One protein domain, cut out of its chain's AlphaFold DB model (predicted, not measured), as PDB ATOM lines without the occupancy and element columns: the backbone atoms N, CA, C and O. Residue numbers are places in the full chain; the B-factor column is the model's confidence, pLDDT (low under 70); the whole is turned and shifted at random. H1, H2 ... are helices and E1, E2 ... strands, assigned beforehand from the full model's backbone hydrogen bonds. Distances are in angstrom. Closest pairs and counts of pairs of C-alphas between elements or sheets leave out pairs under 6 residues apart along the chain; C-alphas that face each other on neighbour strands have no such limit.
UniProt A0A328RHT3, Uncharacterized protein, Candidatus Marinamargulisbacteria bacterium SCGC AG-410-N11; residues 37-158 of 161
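What this domain is: This is residues 37 to 158 of the 161 residues of an uncharacterized protein of Candidatus Marinamargulisbacteria bacterium SCGC AG-410-N11 (UniProt A0A328RHT3). A strongly twisted sheet of three strands is the core, with H1 and H4 packed over one face and H3 over part of the other; H2 lies beyond the end of E1. The 122 printed residues hold four named helices and three strands, in the order H1 E1 H2 H3 E2 H4 E3. The sheet, E1 E2 E3, is mixed, and the class is mixed, helices and strands. The whole is compact, with a radius of gyration of the C-alphas of 15.3 A and spans of 42 by 39 by 22 A.

Where its parts are: Find C-alpha 37 at (-3.800, 118.340, -6.490); from there H1, residues 37 to 53, runs 23.8 A, with a kink of 29 degrees near residue 47. E1, 64 to 72, spans 25.5 A; H2, 74 to 82, and H3, 91 to 101, follow. E2, 107 to 115, spans 25.4 A and H4, 127 to 141, 21.0 A. E3, 152 to 157, ends at C-alpha 157, (-0.531, 97.885, -13.353).

How they stand to each other: E1 and E2 are antiparallel; look at N 68 and O 111, 2.8 A. E2 and E3 are parallel, with N 110 and O 153 at 2.8 A. E2, H4, E3 form a strand-helix-strand unit, two parallel strands joined through a helix, with a right-handed crossover. H1 is over E1, at a height of 8.6 A. H4, on the same face, touches H1 at C-alphas Leu 44 and Ile 140, 6.6 A. H3 is on the opposite face, at a height of 9.7 A. H2 is not on the sheet. In H3 and H4 every O i to N i+4 pair is within hydrogen-bond range; in H1 11 of 13, in H2 4 of 5.

The domain as a whole: The C-alphas farthest apart, of Ser 120 and Asp 145, stand 44.0 A apart. The printed part has no cut, and the link E2 to H4 is long. Confidence is under 70 at residues 59 to 62, 86, 103, 119 to 121 and 158.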
ATOM      1  N   ARG A  37      -3.963 119.665  -5.876       88.69
ATOM      2  CA  ARG A  37      -3.800 118.340  -6.490       88.69
ATOM      3  C   ARG A  37      -2.337 118.029  -6.767       88.69
ATOM      4  O   ARG A  37      -1.884 116.952  -6.409       88.69
ATOM      5  N   GLU A  38      -1.602 118.976  -7.341       87.12
ATOM      6  CA  GLU A  38      -0.173 118.811  -7.623       87.12
ATOM      7  C   GLU A  38       0.629 118.659  -6.329       87.12
ATOM      8  O   GLU A  38       1.455 117.756  -6.232       87.12
ATOM      9  N   TRP A  39       0.314 119.444  -5.293       89.44
ATOM     10  CA  TRP A  39       0.897 119.268  -3.960       89.44
ATOM     11  C   TRP A  39       0.633 117.883  -3.371       89.44
ATOM     12  O   TRP A  39       1.541 117.282  -2.792       89.44
ATOM     13  N   LEU A  40      -0.588 117.362  -3.523       91.94
ATOM     14  CA  LEU A  40      -0.933 116.027  -3.041       91.94
ATOM     15  C   LEU A  40      -0.176 114.941  -3.808       91.94
ATOM     16  O   LEU A  40       0.393 114.052  -3.180       91.94
ATOM     17  N   THR A  41      -0.117 115.038  -5.138       93.19
ATOM     18  CA  THR A  41       0.655 114.121  -5.987       93.19
ATOM     19  C   THR A  41       2.136 114.133  -5.613       93.19
ATOM     20  O   THR A  41       2.718 113.073  -5.399       93.19
ATOM     21  N   LEU A  42       2.738 115.318  -5.468       91.19
ATOM     22  CA  LEU A  42       4.139 115.472  -5.066       91.19
ATOM     23  C   LEU A  42       4.400 114.861  -3.689       91.19
ATOM     24  O   LEU A  42       5.361 114.113  -3.519       91.19
ATOM     25  N   SER A  43       3.521 115.132  -2.724       91.31
ATOM     26  CA  SER A  43       3.648 114.599  -1.368       91.31
ATOM     27  C   SER A  43       3.523 113.078  -1.358       91.31
ATOM     28  O   SER A  43       4.360 112.396  -0.773       91.31
ATOM     29  N   LEU A  44       2.524 112.525  -2.050       93.94
ATOM     30  CA  LEU A  44       2.365 111.079  -2.194       93.94
ATOM     31  C   LEU A  44       3.615 110.440  -2.798       93.94
ATOM     32  O   LEU A  44       4.123 109.484  -2.222       93.94
ATOM     33  N   SER A  45       4.163 110.999  -3.877       93.12
ATOM     34  CA  SER A  45       5.423 110.524  -4.461       93.12
ATOM     35  C   SER A  45       6.577 110.579  -3.457       93.12
ATOM     36  O   SER A  45       7.301 109.600  -3.296       93.12
ATOM     37  N   GLN A  46       6.737 111.695  -2.741       93.00
ATOM     38  CA  GLN A  46       7.828 111.884  -1.784       93.00
ATOM     39  C   GLN A  46       7.798 110.856  -0.644       93.00
ATOM     40  O   GLN A  46       8.851 110.358  -0.248       93.00
ATOM     41  N   TYR A  47       6.613 110.525  -0.126       91.62
ATOM     42  CA  TYR A  47       6.471 109.586   0.990       91.62
ATOM     43  C   TYR A  47       6.363 108.120   0.550       91.62
ATOM     44  O   TYR A  47       6.833 107.242   1.273       91.62
ATOM     45  N   LEU A  48       5.771 107.832  -0.614       93.38
ATOM     46  CA  LEU A  48       5.629 106.459  -1.106       93.38
ATOM     47  C   LEU A  48       6.913 105.938  -1.746       93.38
ATOM     48  O   LEU A  48       7.231 104.772  -1.554       93.38
ATOM     49  N   ASN A  49       7.686 106.764  -2.458       92.44
ATOM     50  CA  ASN A  49       8.887 106.288  -3.154       92.44
ATOM     51  C   ASN A  49       9.903 105.579  -2.235       92.44
ATOM     52  O   ASN A  49      10.398 104.525  -2.631       92.44
ATOM     53  N   PRO A  50      10.217 106.074  -1.019       91.56
ATOM     54  CA  PRO A  50      11.083 105.348  -0.090       91.56
ATOM     55  C   PRO A  50      10.500 104.000   0.349       91.56
ATOM     56  O   PRO A  50      11.231 103.018   0.399       91.56
ATOM     57  N   LEU A  51       9.188 103.946   0.615       91.44
ATOM     58  CA  LEU A  51       8.488 102.711   0.976       91.44
ATOM     59  C   LEU A  51       8.532 101.695  -0.169       91.44
ATOM     60  O   LEU A  51       8.797 100.525   0.062       91.44
ATOM     61  N   LEU A  52       8.277 102.130  -1.403       91.88
ATOM     62  CA  LEU A  52       8.272 101.248  -2.568       91.88
ATOM     63  C   LEU A  52       9.663 100.671  -2.846       91.88
ATOM     64  O   LEU A  52       9.777  99.495  -3.164       91.88
ATOM     65  N   LYS A  53      10.723 101.462  -2.647       89.75
ATOM     66  CA  LYS A  53      12.115 101.005  -2.782       89.75
ATOM     67  C   LYS A  53      12.543  99.982  -1.730       89.75
ATOM     68  O   LYS A  53      13.550  99.319  -1.934       89.75
ATOM     69  N   SER A  54      11.833  99.878  -0.605       87.56
ATOM     70  CA  SER A  54      12.141  98.904   0.445       87.56
ATOM     71  C   SER A  54      11.337  97.607   0.322       87.56
ATOM     72  O   SER A  54      11.399  96.775   1.223       87.56
ATOM     73  N   ILE A  55      10.501  97.462  -0.711       87.81
ATOM     74  CA  ILE A  55       9.697  96.257  -0.911       87.81
ATOM     75  C   ILE A  55      10.512  95.254  -1.715       87.81
ATOM     76  O   ILE A  55      10.816  95.484  -2.878       87.81
ATOM     77  N   GLU A  56      10.798  94.121  -1.090       84.06
ATOM     78  CA  GLU A  56      11.329  92.940  -1.765       84.06
ATOM     79  C   GLU A  56      10.178  92.208  -2.462       84.06
ATOM     80  O   GLU A  56       9.134  91.958  -1.846       84.06
ATOM     81  N   ILE A  57      10.335  91.896  -3.747       82.69
ATOM     82  CA  ILE A  57       9.352  91.113  -4.497       82.69
ATOM     83  C   ILE A  57       9.769  89.645  -4.431       82.69
ATOM     84  O   ILE A  57      10.946  89.309  -4.529       82.69
ATOM     85  N   GLU A  58       8.799  88.765  -4.198       72.44
ATOM     86  CA  GLU A  58       9.046  87.325  -4.197       72.44
ATOM     87  C   GLU A  58       9.603  86.911  -5.567       72.44
ATOM     88  O   GLU A  58       9.143  87.404  -6.594       72.44
ATOM     89  N   ASP A  59      10.633  86.069  -5.566       67.62
ATOM     90  CA  ASP A  59      11.373  85.634  -6.756       67.62
ATOM     91  C   ASP A  59      12.185  86.720  -7.501       67.62
ATOM     92  O   ASP A  59      12.846  86.401  -8.491       67.62
ATOM     93  N   GLU A  60      12.250  87.967  -7.004       67.38
ATOM     94  CA  GLU A  60      13.127  89.014  -7.555       67.38
ATOM     95  C   GLU A  60      13.793  89.907  -6.500       67.38
ATOM     96  O   GLU A  60      13.157  90.700  -5.805       67.38
ATOM     97  N   ALA A  61      15.128  89.877  -6.474       61.94
ATOM     98  CA  ALA A  61      15.922  90.694  -5.561       61.94
ATOM     99  C   ALA A  61      15.914  92.205  -5.891       61.94
ATOM    100  O   ALA A  61      16.178  93.003  -4.992       61.94
ATOM    101  N   MET A  62      15.647  92.618  -7.143       66.25
ATOM    102  CA  MET A  62      15.807  94.019  -7.590       66.25
ATOM    103  C   MET A  62      14.717  94.534  -8.555       66.25
ATOM    104  O   MET A  62      14.997  95.303  -9.473       66.25
ATOM    105  N   ALA A  63      13.450  94.172  -8.339       79.62
ATOM    106  CA  ALA A  63      12.348  94.781  -9.088       79.62
ATOM    107  C   ALA A  63      12.193  96.279  -8.755       79.62
ATOM    108  O   ALA A  63      12.218  96.681  -7.589       79.62
ATOM    109  N   THR A  64      11.962  97.120  -9.767       86.69
ATOM    110  CA  THR A  64      11.670  98.546  -9.545       86.69
ATOM    111  C   THR A  64      10.166  98.786  -9.544       86.69
ATOM    112  O   THR A  64       9.474  98.470 -10.508       86.69
ATOM    113  N   ILE A  65       9.647  99.397  -8.477       89.62
ATOM    114  CA  ILE A  65       8.226  99.747  -8.365       89.62
ATOM    115  C   ILE A  65       8.064 101.260  -8.534       89.62
ATOM    116  O   ILE A  65       8.522 102.043  -7.699       89.62
ATOM    117  N   MET A  66       7.382 101.678  -9.599       89.25
ATOM    118  CA  MET A  66       7.111 103.083  -9.906       89.25
ATOM    119  C   MET A  66       5.631 103.418  -9.676       89.25
ATOM    120  O   MET A  66       4.764 102.808 -10.307       89.25
ATOM    121  N   PRO A  67       5.295 104.395  -8.818       92.69
ATOM    122  CA  PRO A  67       3.916 104.828  -8.654       92.69
ATOM    123  C   PRO A  67       3.521 105.826  -9.750       92.69
ATOM    124  O   PRO A  67       4.184 106.838  -9.967       92.69
ATOM    125  N   ASN A  68       2.383 105.586 -10.389       91.56
ATOM    126  CA  ASN A  68       1.678 106.549 -11.224       91.56
ATOM    127  C   ASN A  68       0.440 107.045 -10.463       91.56
ATOM    128  O   ASN A  68      -0.537 106.313 -10.283       91.56
ATOM    129  N   ILE A  69       0.513 108.280  -9.965       93.19
ATOM    130  CA  ILE A  69      -0.483 108.876  -9.070       93.19
ATOM    131  C   ILE A  69      -1.356 109.851  -9.857       93.19
ATOM    132  O   ILE A  69      -0.868 110.811 -10.450       93.19
ATOM    133  N   SER A  70      -2.666 109.635  -9.808       91.25
ATOM    134  CA  SER A  70      -3.675 110.493 -10.424       91.25
ATOM    135  C   SER A  70      -4.702 110.948  -9.390       91.25
ATOM    136  O   SER A  70      -5.252 110.136  -8.645       91.25
ATOM    137  N   VAL A  71      -4.986 112.254  -9.359       92.06
ATOM    138  CA  VAL A  71      -6.033 112.853  -8.515       92.06
ATOM    139  C   VAL A  71      -7.170 113.323  -9.413       92.06
ATOM    140  O   VAL A  71      -7.076 114.374 -10.050       92.06
ATOM    141  N   TYR A  72      -8.241 112.539  -9.459       88.62
ATOM    142  CA  TYR A  72      -9.416 112.814 -10.279       88.62
ATOM    143  C   TYR A  72     -10.392 113.699  -9.514       88.62
ATOM    144  O   TYR A  72     -10.841 113.317  -8.429       88.62
ATOM    145  N   THR A  73     -10.734 114.864 -10.064       87.44
ATOM    146  CA  THR A  73     -11.849 115.660  -9.536       87.44
ATOM    147  C   THR A  73     -13.186 115.094  -9.998       87.44
ATOM    148  O   THR A  73     -13.256 114.215 -10.860       87.44
ATOM    149  N   LYS A  74     -14.274 115.621  -9.433       84.44
ATOM    150  CA  LYS A  74     -15.629 115.288  -9.872       84.44
ATOM    151  C   LYS A  74     -15.821 115.587 -11.366       84.44
ATOM    152  O   LYS A  74     -16.357 114.754 -12.089       84.44
ATOM    153  N   GLU A  75     -15.318 116.725 -11.832       83.69
ATOM    154  CA  GLU A  75     -15.415 117.159 -13.228       83.69
ATOM    155  C   GLU A  75     -14.624 116.227 -14.158       83.69
ATOM    156  O   GLU A  75     -15.129 115.836 -15.211       83.69
ATOM    157  N   ASP A  76     -13.419 115.803 -13.749       81.94
ATOM    158  CA  ASP A  76     -12.602 114.848 -14.512       81.94
ATOM    159  C   ASP A  76     -13.338 113.507 -14.705       81.94
ATOM    160  O   ASP A  76     -13.276 112.894 -15.776       81.94
ATOM    161  N   ILE A  77     -14.045 113.048 -13.667       78.81
ATOM    162  CA  ILE A  77     -14.826 111.803 -13.677       78.81
ATOM    163  C   ILE A  77     -16.043 111.942 -14.607       78.81
ATOM    164  O   ILE A  77     -16.281 111.067 -15.445       78.81
ATOM    165  N   GLU A  78     -16.781 113.051 -14.524       79.44
ATOM    166  CA  GLU A  78     -17.948 113.329 -15.377       79.44
ATOM    167  C   GLU A  78     -17.574 113.450 -16.864       79.44
ATOM    168  O   GLU A  78     -18.267 112.909 -17.730       79.44
ATOM    169  N   LEU A  79     -16.448 114.098 -17.180       78.12
ATOM    170  CA  LEU A  79     -15.936 114.202 -18.551       78.12
ATOM    171  C   LEU A  79     -15.575 112.832 -19.135       78.12
ATOM    172  O   LEU A  79     -15.888 112.549 -20.292       78.12
ATOM    173  N   ARG A  80     -14.961 111.955 -18.332       74.06
ATOM    174  CA  ARG A  80     -14.624 110.584 -18.749       74.06
ATOM    175  C   ARG A  80     -15.862 109.711 -18.972       74.06
ATOM    176  O   ARG A  80     -15.807 108.810 -19.804       74.06
ATOM    177  N   GLN A  81     -16.982 110.011 -18.312       73.44
ATOM    178  CA  GLN A  81     -18.228 109.253 -18.456       73.44
ATOM    179  C   GLN A  81     -18.827 109.400 -19.852       73.44
ATOM    180  O   GLN A  81     -19.322 108.438 -20.431       73.44
ATOM    181  N   LYS A  82     -18.784 110.622 -20.392       72.12
ATOM    182  CA  LYS A  82     -19.396 110.961 -21.685       72.12
ATOM    183  C   LYS A  82     -18.706 110.274 -22.865       72.12
ATOM    184  O   LYS A  82     -19.329 110.093 -23.902       72.12
ATOM    185  N   ASN A  83     -17.451 109.868 -22.684       70.38
ATOM    186  CA  ASN A  83     -16.616 109.247 -23.711       70.38
ATOM    187  C   ASN A  83     -16.428 107.733 -23.485       70.38
ATOM    188  O   ASN A  83     -15.483 107.143 -24.009       70.38
ATOM    189  N   PHE A  84     -17.283 107.109 -22.669       71.19
ATOM    190  CA  PHE A  84     -17.103 105.733 -22.216       71.19
ATOM    191  C   PHE A  84     -17.791 104.702 -23.124       71.19
ATOM    192  O   PHE A  84     -19.008 104.736 -23.299       71.19
ATOM    193  N   ASP A  85     -17.015 103.737 -23.633       76.31
ATOM    194  CA  ASP A  85     -17.510 102.530 -24.308       76.31
ATOM    195  C   ASP A  85     -17.023 101.274 -23.551       76.31
ATOM    196  O   ASP A  85     -15.854 100.893 -23.683       76.31
ATOM    197  N   PRO A  86     -17.889 100.608 -22.761       69.75
ATOM    198  CA  PRO A  86     -17.501  99.453 -21.950       69.75
ATOM    199  C   PRO A  86     -17.032  98.259 -22.785       69.75
ATOM    200  O   PRO A  86     -16.330  97.399 -22.263       69.75
ATOM    201  N   LYS A  87     -17.390  98.191 -24.076       75.06
ATOM    202  CA  LYS A  87     -17.010  97.073 -24.953       75.06
ATOM    203  C   LYS A  87     -15.551  97.130 -25.404       75.06
ATOM    204  O   LYS A  87     -15.054  96.145 -25.937       75.06
ATOM    205  N   LYS A  88     -14.876  98.268 -25.219       78.88
ATOM    206  CA  LYS A  88     -13.491  98.497 -25.662       78.88
ATOM    207  C   LYS A  88     -12.469  98.466 -24.524       78.88
ATOM    208  O   LYS A  88     -11.303  98.759 -24.766       78.88
ATOM    209  N   MET A  89     -12.890  98.158 -23.298       74.12
ATOM    210  CA  MET A  89     -12.025  98.235 -22.121       74.12
ATOM    211  C   MET A  89     -11.502  96.882 -21.672       74.12
ATOM    212  O   MET A  89     -12.232  95.890 -21.660       74.12
ATOM    213  N   SER A  90     -10.255  96.874 -21.199       77.00
ATOM    214  CA  SER A  90      -9.742  95.732 -20.449       77.00
ATOM    215  C   SER A  90     -10.468  95.608 -19.095       77.00
ATOM    216  O   SER A  90     -10.965  96.605 -18.553       77.00
ATOM    217  N   PRO A  91     -10.515  94.410 -18.484       80.25
ATOM    218  CA  PRO A  91     -11.163  94.214 -17.184       80.25
ATOM    219  C   PRO A  91     -10.649  95.151 -16.077       80.25
ATOM    220  O   PRO A  91     -11.414  95.566 -15.206       80.25
ATOM    221  N   VAL A  92      -9.365  95.521 -16.108       76.25
ATOM    222  CA  VAL A  92      -8.765  96.457 -15.140       76.25
ATOM    223  C   VAL A  92      -9.270  97.877 -15.363       76.25
ATOM    224  O   VAL A  92      -9.640  98.550 -14.401       76.25
ATOM    225  N   GLN A  93      -9.333  98.324 -16.621       77.06
ATOM    226  CA  GLN A  93      -9.892  99.631 -16.965       77.06
ATOM    227  C   GLN A  93     -11.364  99.726 -16.558       77.06
ATOM    228  O   GLN A  93     -11.776 100.746 -16.012       77.06
ATOM    229  N   TYR A  94     -12.124  98.642 -16.731       80.31
ATOM    230  CA  TYR A  94     -13.513  98.566 -16.292       80.31
ATOM    231  C   TYR A  94     -13.654  98.680 -14.765       80.31
ATOM    232  O   TYR A  94     -14.449  99.479 -14.282       80.31
ATOM    233  N   ARG A  95     -12.844  97.958 -13.979       80.31
ATOM    234  CA  ARG A  95     -12.879  98.067 -12.504       80.31
ATOM    235  C   ARG A  95     -12.428  99.436 -12.002       80.31
ATOM    236  O   ARG A  95     -13.005  99.963 -11.050       80.31
ATOM    237  N   LEU A  96     -11.406 100.019 -12.630       81.31
ATOM    238  CA  LEU A  96     -10.973 101.383 -12.333       81.31
ATOM    239  C   LEU A  96     -12.099 102.374 -12.634       81.31
ATOM    240  O   LEU A  96     -12.365 103.259 -11.824       81.31
ATOM    241  N   PHE A  97     -12.780 102.198 -13.766       79.94
ATOM    242  CA  PHE A  97     -13.975 102.955 -14.099       79.94
ATOM    243  C   PHE A  97     -15.018 102.796 -12.986       79.94
ATOM    244  O   PHE A  97     -15.326 103.780 -12.323       79.94
ATOM    245  N   GLU A  98     -15.485 101.586 -12.673       81.81
ATOM    246  CA  GLU A  98     -16.475 101.361 -11.607       81.81
ATOM    247  C   GLU A  98     -16.090 102.035 -10.283       81.81
ATOM    248  O   GLU A  98     -16.919 102.704  -9.656       81.81
ATOM    249  N   TYR A  99     -14.819 101.931  -9.883       83.69
ATOM    250  CA  TYR A  99     -14.302 102.633  -8.714       83.69
ATOM    251  C   TYR A  99     -14.454 104.152  -8.840       83.69
ATOM    252  O   TYR A  99     -14.962 104.784  -7.913       83.69
ATOM    253  N   LEU A 100     -14.054 104.748  -9.965       83.19
ATOM    254  CA  LEU A 100     -14.154 106.187 -10.217       83.19
ATOM    255  C   LEU A 100     -15.604 106.691 -10.243       83.19
ATOM    256  O   LEU A 100     -15.846 107.799  -9.768       83.19
ATOM    257  N   TYR A 101     -16.577 105.878 -10.656       81.31
ATOM    258  CA  TYR A 101     -17.996 106.277 -10.700       81.31
ATOM    259  C   TYR A 101     -18.780 105.982  -9.423       81.31
ATOM    260  O   TYR A 101     -19.840 106.570  -9.201       81.31
ATOM    261  N   LYS A 102     -18.263 105.131  -8.533       73.06
ATOM    262  CA  LYS A 102     -18.908 104.862  -7.243       73.06
ATOM    263  C   LYS A 102     -18.799 106.086  -6.323       73.06
ATOM    264  O   LYS A 102     -17.787 106.262  -5.654       73.06
ATOM    265  N   ALA A 103     -19.831 106.928  -6.305       68.12
ATOM    266  CA  ALA A 103     -19.920 108.229  -5.622       68.12
ATOM    267  C   ALA A 103     -19.191 109.398  -6.318       68.12
ATOM    268  O   ALA A 103     -18.030 109.290  -6.719       68.12
ATOM    269  N   ALA A 104     -19.895 110.532  -6.415       72.12
ATOM    270  CA  ALA A 104     -19.455 111.764  -7.067       72.12
ATOM    271  C   ALA A 104     -18.571 112.611  -6.136       72.12
ATOM    272  O   ALA A 104     -19.017 113.601  -5.555       72.12
ATOM    273  N   GLN A 105     -17.317 112.198  -5.984       84.06
ATOM    274  CA  GLN A 105     -16.324 112.877  -5.156       84.06
ATOM    275  C   GLN A 105     -14.927 112.746  -5.762       84.06
ATOM    276  O   GLN A 105     -14.677 111.838  -6.556       84.06
ATOM    277  N   THR A 106     -14.021 113.640  -5.362       87.00
ATOM    278  CA  THR A 106     -12.596 113.556  -5.707       87.00
ATOM    279  C   THR A 106     -12.025 112.212  -5.267       87.00
ATOM    280  O   THR A 106     -12.358 111.739  -4.180       87.00
ATOM    281  N   LYS A 107     -11.159 111.609  -6.088       91.75
ATOM    282  CA  LYS A 107     -10.522 110.310  -5.820       91.75
ATOM    283  C   LYS A 107      -9.038 110.349  -6.141       91.75
ATOM    284  O   LYS A 107      -8.630 110.920  -7.151       91.75
ATOM    285  N   VAL A 108      -8.246 109.691  -5.307       92.44
ATOM    286  CA  VAL A 108      -6.833 109.416  -5.576       92.44
ATOM    287  C   VAL A 108      -6.718 107.986  -6.080       92.44
ATOM    288  O   VAL A 108      -7.263 107.054  -5.487       92.44
ATOM    289  N   VAL A 109      -6.000 107.809  -7.179       92.25
ATOM    290  CA  VAL A 109      -5.690 106.508  -7.764       92.25
ATOM    291  C   VAL A 109      -4.182 106.406  -7.915       92.25
ATOM    292  O   VAL A 109      -3.546 107.322  -8.432       92.25
ATOM    293  N   ILE A 110      -3.616 105.294  -7.465       93.50
ATOM    294  CA  ILE A 110      -2.186 105.012  -7.503       93.50
ATOM    295  C   ILE A 110      -2.001 103.675  -8.212       93.50
ATOM    296  O   ILE A 110      -2.264 102.610  -7.652       93.50
ATOM    297  N   ALA A 111      -1.559 103.747  -9.460       91.38
ATOM    298  CA  ALA A 111      -1.188 102.583 -10.242       91.38
ATOM    299  C   ALA A 111       0.297 102.282 -10.003       91.38
ATOM    300  O   ALA A 111       1.154 103.112 -10.287       91.38
ATOM    301  N   LEU A 112       0.612 101.114  -9.456       92.00
ATOM    302  CA  LEU A 112       1.977 100.659  -9.211       92.00
ATOM    303  C   LEU A 112       2.467  99.904 -10.440       92.00
ATOM    304  O   LEU A 112       1.955  98.833 -10.752       92.00
ATOM    305  N   ILE A 113       3.433 100.467 -11.148       89.38
ATOM    306  CA  ILE A 113       4.078  99.833 -12.293       89.38
ATOM    307  C   ILE A 113       5.275  99.064 -11.744       89.38
ATOM    308  O   ILE A 113       6.203  99.672 -11.212       89.38
ATOM    309  N   VAL A 114       5.231  97.739 -11.840       87.88
ATOM    310  CA  VAL A 114       6.347  96.878 -11.441       87.88
ATOM    311  C   VAL A 114       7.164  96.576 -12.686       87.88
ATOM    312  O   VAL A 114       6.645  96.013 -13.647       87.88
ATOM    313  N   GLN A 115       8.419  97.007 -12.684       86.44
ATOM    314  CA  GLN A 115       9.382  96.730 -13.737       86.44
ATOM    315  C   GLN A 115      10.329  95.641 -13.233       86.44
ATOM    316  O   GLN A 115      11.199  95.950 -12.408       86.44
ATOM    317  N   PRO A 116      10.134  94.384 -13.671       82.44
ATOM    318  CA  PRO A 116      11.077  93.325 -13.362       82.44
ATOM    319  C   PRO A 116      12.409  93.579 -14.068       82.44
ATOM    320  O   PRO A 116      12.450  94.185 -15.143       82.44
ATOM    321  N   GLU A 117      13.501  93.098 -13.480       78.69
ATOM    322  CA  GLU A 117      14.819  93.149 -14.129       78.69
ATOM    323  C   GLU A 117      14.899  92.130 -15.275       78.69
ATOM    324  O   GLU A 117      15.484  92.398 -16.327       78.69
ATOM    325  N   SER A 118      14.249  90.974 -15.098       76.81
ATOM    326  CA  SER A 118      14.127  89.969 -16.145       76.81
ATOM    327  C   SER A 118      12.796  90.110 -16.892       76.81
ATOM    328  O   SER A 118      11.733  90.008 -16.279       76.81
ATOM    329  N   PRO A 119      12.795  90.230 -18.232       69.56
ATOM    330  CA  PRO A 119      11.561  90.308 -19.015       69.56
ATOM    331  C   PRO A 119      10.722  89.018 -18.982       69.56
ATOM    332  O   PRO A 119       9.576  89.034 -19.421       69.56
ATOM    333  N   SER A 120      11.263  87.899 -18.480       66.94
ATOM    334  CA  SER A 120      10.527  86.638 -18.308       66.94
ATOM    335  C   SER A 120       9.833  86.504 -16.948       66.94
ATOM    336  O   SER A 120       9.243  85.462 -16.669       66.94
ATOM    337  N   SER A 121       9.971  87.501 -16.075       69.81
ATOM    338  CA  SER A 121       9.502  87.444 -14.696       69.81
ATOM    339  C   SER A 121       8.128  88.079 -14.530       69.81
ATOM    340  O   SER A 121       7.865  89.183 -15.005       69.81
ATOM    341  N   ASN A 122       7.260  87.389 -13.791       72.06
ATOM    342  CA  ASN A 122       5.978  87.921 -13.347       72.06
ATOM    343  C   ASN A 122       6.140  88.505 -11.943       72.06
ATOM    344  O   ASN A 122       5.616  87.961 -10.972       72.06
ATOM    345  N   ALA A 123       6.874  89.611 -11.837       78.88
ATOM    346  CA  ALA A 123       7.038  90.323 -10.577       78.88
ATOM    347  C   ALA A 123       5.684  90.880 -10.103       78.88
ATOM    348  O   ALA A 123       5.110  91.808 -10.688       78.88
ATOM    349  N   VAL A 124       5.142  90.296  -9.034       85.06
ATOM    350  CA  VAL A 124       3.819  90.644  -8.501       85.06
ATOM    351  C   VAL A 124       3.914  90.985  -7.026       85.06
ATOM    352  O   VAL A 124       4.466  90.243  -6.218       85.06
ATOM    353  N   LEU A 125       3.302  92.107  -6.659       87.44
ATOM    354  CA  LEU A 125       3.119  92.485  -5.270       87.44
ATOM    355  C   LEU A 125       2.079  91.581  -4.622       87.44
ATOM    356  O   LEU A 125       0.925  91.496  -5.060       87.44
ATOM    357  N   ASN A 126       2.457  90.952  -3.518       88.69
ATOM    358  CA  ASN A 126       1.513  90.146  -2.765       88.69
ATOM    359  C   ASN A 126       0.444  91.030  -2.092       88.69
ATOM    360  O   ASN A 126       0.582  92.243  -1.894       88.69
ATOM    361  N   LYS A 127      -0.657  90.395  -1.678       89.75
ATOM    362  CA  LYS A 127      -1.807  91.085  -1.071       89.75
ATOM    363  C   LYS A 127      -1.432  91.902   0.172       89.75
ATOM    364  O   LYS A 127      -2.026  92.952   0.416       89.75
ATOM    365  N   LYS A 128      -0.468  91.429   0.971       92.06
ATOM    366  CA  LYS A 128      -0.024  92.110   2.195       92.06
ATOM    367  C   LYS A 128       0.743  93.391   1.861       92.06
ATOM    368  O   LYS A 128       0.490  94.413   2.495       92.06
ATOM    369  N   GLN A 129       1.619  93.351   0.857       91.88
ATOM    370  CA  GLN A 129       2.356  94.513   0.353       91.88
ATOM    371  C   GLN A 129       1.396  95.566  -0.207       91.88
ATOM    372  O   GLN A 129       1.431  96.709   0.243       91.88
ATOM    373  N   LEU A 130       0.469  95.172  -1.087       92.62
ATOM    374  CA  LEU A 130      -0.542  96.084  -1.639       92.62
ATOM    375  C   LEU A 130      -1.386  96.746  -0.543       92.62
ATOM    376  O   LEU A 130      -1.588  97.960  -0.567       92.62
ATOM    377  N   LEU A 131      -1.829  95.980   0.460       94.75
ATOM    378  CA  LEU A 131      -2.594  96.523   1.584       94.75
ATOM    379  C   LEU A 131      -1.769  97.494   2.443       94.75
ATOM    380  O   LEU A 131      -2.307  98.478   2.948       94.75
ATOM    381  N   ASN A 132      -0.475  97.231   2.626       94.94
ATOM    382  CA  ASN A 132       0.406  98.129   3.368       94.94
ATOM    383  C   ASN A 132       0.617  99.460   2.626       94.94
ATOM    384  O   ASN A 132       0.559 100.530   3.238       94.94
ATOM    385  N   ILE A 133       0.801  99.403   1.303       95.69
ATOM    386  CA  ILE A 133       0.919 100.595   0.453       95.69
ATOM    387  C   ILE A 133      -0.395 101.384   0.469       95.69
ATOM    388  O   ILE A 133      -0.363 102.597   0.658       95.69
ATOM    389  N   GLN A 134      -1.543 100.705   0.352       95.88
ATOM    390  CA  GLN A 134      -2.875 101.311   0.461       95.88
ATOM    391  C   GLN A 134      -3.026 102.111   1.761       95.88
ATOM    392  O   GLN A 134      -3.304 103.308   1.715       95.88
ATOM    393  N   LYS A 135      -2.762 101.483   2.912       96.44
ATOM    394  CA  LYS A 135      -2.844 102.148   4.225       96.44
ATOM    395  C   LYS A 135      -1.887 103.331   4.340       96.44
ATOM    396  O   LYS A 135      -2.236 104.359   4.913       96.44
ATOM    397  N   SER A 136      -0.680 103.193   3.795       96.00
ATOM    398  CA  SER A 136       0.317 104.267   3.805       96.00
ATOM    399  C   SER A 136      -0.142 105.457   2.964       96.00
ATOM    400  O   SER A 136      -0.055 106.597   3.416       96.00
ATOM    401  N   ALA A 137      -0.688 105.202   1.775       96.62
ATOM    402  CA  ALA A 137      -1.239 106.232   0.905       96.62
ATOM    403  C   ALA A 137      -2.423 106.958   1.564       96.62
ATOM    404  O   ALA A 137      -2.435 108.188   1.598       96.62
ATOM    405  N   GLU A 138      -3.366 106.223   2.158       96.69
ATOM    406  CA  GLU A 138      -4.484 106.793   2.926       96.69
ATOM    407  C   GLU A 138      -3.992 107.684   4.073       96.69
ATOM    408  O   GLU A 138      -4.459 108.814   4.222       96.69
ATOM    409  N   ALA A 139      -2.995 107.222   4.832       95.31
ATOM    410  CA  ALA A 139      -2.411 107.979   5.936       95.31
ATOM    411  C   ALA A 139      -1.685 109.256   5.477       95.31
ATOM    412  O   ALA A 139      -1.637 110.235   6.222       95.31
ATOM    413  N   ILE A 140      -1.100 109.270   4.274       94.56
ATOM    414  CA  ILE A 140      -0.498 110.476   3.688       94.56
ATOM    415  C   ILE A 140      -1.599 111.450   3.262       94.56
ATOM    416  O   ILE A 140      -1.533 112.628   3.612       94.56
ATOM    417  N   VAL A 141      -2.627 110.966   2.556       95.31
ATOM    418  CA  VAL A 141      -3.773 111.777   2.114       95.31
ATOM    419  C   VAL A 141      -4.481 112.421   3.308       95.31
ATOM    420  O   VAL A 141      -4.792 113.614   3.268       95.31
ATOM    421  N   SER A 142      -4.652 111.693   4.414       94.69
ATOM    422  CA  SER A 142      -5.317 112.206   5.616       94.69
ATOM    423  C   SER A 142      -4.565 113.332   6.334       94.69
ATOM    424  O   SER A 142      -5.144 113.984   7.202       94.69
ATOM    425  N   ARG A 143      -3.294 113.592   5.997       91.94
ATOM    426  CA  ARG A 143      -2.538 114.741   6.536       91.94
ATOM    427  C   ARG A 143      -3.007 116.073   5.960       91.94
ATOM    428  O   ARG A 143      -2.740 117.114   6.549       91.94
ATOM    429  N   PHE A 144      -3.692 116.050   4.820       91.00
ATOM    430  CA  PHE A 144      -4.210 117.244   4.168       91.00
ATOM    431  C   PHE A 144      -5.668 117.440   4.564       91.00
ATOM    432  O   PHE A 144      -6.517 116.623   4.216       91.00
ATOM    433  N   ASP A 145      -5.979 118.546   5.242       90.06
ATOM    434  CA  ASP A 145      -7.327 118.819   5.763       90.06
ATOM    435  C   ASP A 145      -8.425 118.693   4.706       90.06
ATOM    436  O   ASP A 145      -9.461 118.075   4.946       90.06
ATOM    437  N   TRP A 146      -8.171 119.209   3.503       89.06
ATOM    438  CA  TRP A 146      -9.118 119.154   2.392       89.06
ATOM    439  C   TRP A 146      -9.255 117.756   1.767       89.06
ATOM    440  O   TRP A 146     -10.239 117.505   1.077       89.06
ATOM    441  N   ALA A 147      -8.282 116.862   1.975       90.44
ATOM    442  CA  ALA A 147      -8.241 115.538   1.361       90.44
ATOM    443  C   ALA A 147      -8.592 114.399   2.333       90.44
ATOM    444  O   ALA A 147      -8.645 113.250   1.913       90.44
ATOM    445  N   ARG A 148      -8.888 114.681   3.612       89.81
ATOM    446  CA  ARG A 148      -9.129 113.653   4.652       89.81
ATOM    447  C   ARG A 148     -10.168 112.591   4.297       89.81
ATOM    448  O   ARG A 148     -10.069 111.471   4.780       89.81
ATOM    449  N   GLN A 149     -11.170 112.948   3.500       88.31
ATOM    450  CA  GLN A 149     -12.254 112.050   3.087       88.31
ATOM    451  C   GLN A 149     -12.118 111.575   1.635       88.31
ATOM    452  O   GLN A 149     -13.010 110.902   1.125       88.31
ATOM    453  N   VAL A 150     -11.028 111.936   0.953       91.19
ATOM    454  CA  VAL A 150     -10.791 111.556  -0.439       91.19
ATOM    455  C   VAL A 150     -10.425 110.071  -0.487       91.19
ATOM    456  O   VAL A 150      -9.399 109.686   0.076       91.19
ATOM    457  N   PRO A 151     -11.224 109.221  -1.159       92.38
ATOM    458  CA  PRO A 151     -10.916 107.805  -1.273       92.38
ATOM    459  C   PRO A 151      -9.637 107.578  -2.072       92.38
ATOM    460  O   PRO A 151      -9.399 108.235  -3.093       92.38
ATOM    461  N   VAL A 152      -8.855 106.600  -1.632       93.75
ATOM    462  CA  VAL A 152      -7.611 106.184  -2.277       93.75
ATOM    463  C   VAL A 152      -7.790 104.777  -2.834       93.75
ATOM    464  O   VAL A 152      -8.325 103.907  -2.153       93.75
ATOM    465  N   LEU A 153      -7.330 104.535  -4.059       92.88
ATOM    466  CA  LEU A 153      -7.212 103.195  -4.631       92.88
ATOM    467  C   LEU A 153      -5.775 102.957  -5.068       92.88
ATOM    468  O   LEU A 153      -5.272 103.668  -5.932       92.88
ATOM    469  N   VAL A 154      -5.152 101.922  -4.518       92.94
ATOM    470  CA  VAL A 154      -3.847 101.415  -4.934       92.94
ATOM    471  C   VAL A 154      -4.033 100.081  -5.652       92.94
ATOM    472  O   VAL A 154      -4.706  99.183  -5.145       92.94
ATOM    473  N   TYR A 155      -3.425  99.931  -6.828       89.88
ATOM    474  CA  TYR A 155      -3.421  98.670  -7.574       89.88
ATOM    475  C   TYR A 155      -2.137  98.517  -8.391       89.88
ATOM    476  O   TYR A 155      -1.518  99.513  -8.749       89.88
ATOM    477  N   GLN A 156      -1.737  97.285  -8.711       87.31
ATOM    478  CA  GLN A 156      -0.620  97.027  -9.623       87.31
ATOM    479  C   GLN A 156      -1.086  97.068 -11.083       87.31
ATOM    480  O   GLN A 156      -2.067  96.423 -11.457       87.31
ATOM    481  N   HIS A 157      -0.373  97.829 -11.908       75.19
ATOM    482  CA  HIS A 157      -0.531  97.885 -13.353       75.19
ATOM    483  C   HIS A 157       0.442  96.884 -13.989       75.19
ATOM    484  O   HIS A 157       1.641  96.977 -13.742       75.19
ATOM    485  N   GLY A 158      -0.071  95.922 -14.762       61.53
ATOM    486  CA  GLY A 158       0.763  94.911 -15.434       61.53
ATOM    487  C   GLY A 158       0.370  93.447 -15.216       61.53
ATOM    488  O   GLY A 158       1.247  92.600 -15.197       61.53
TER     489      GLY A 158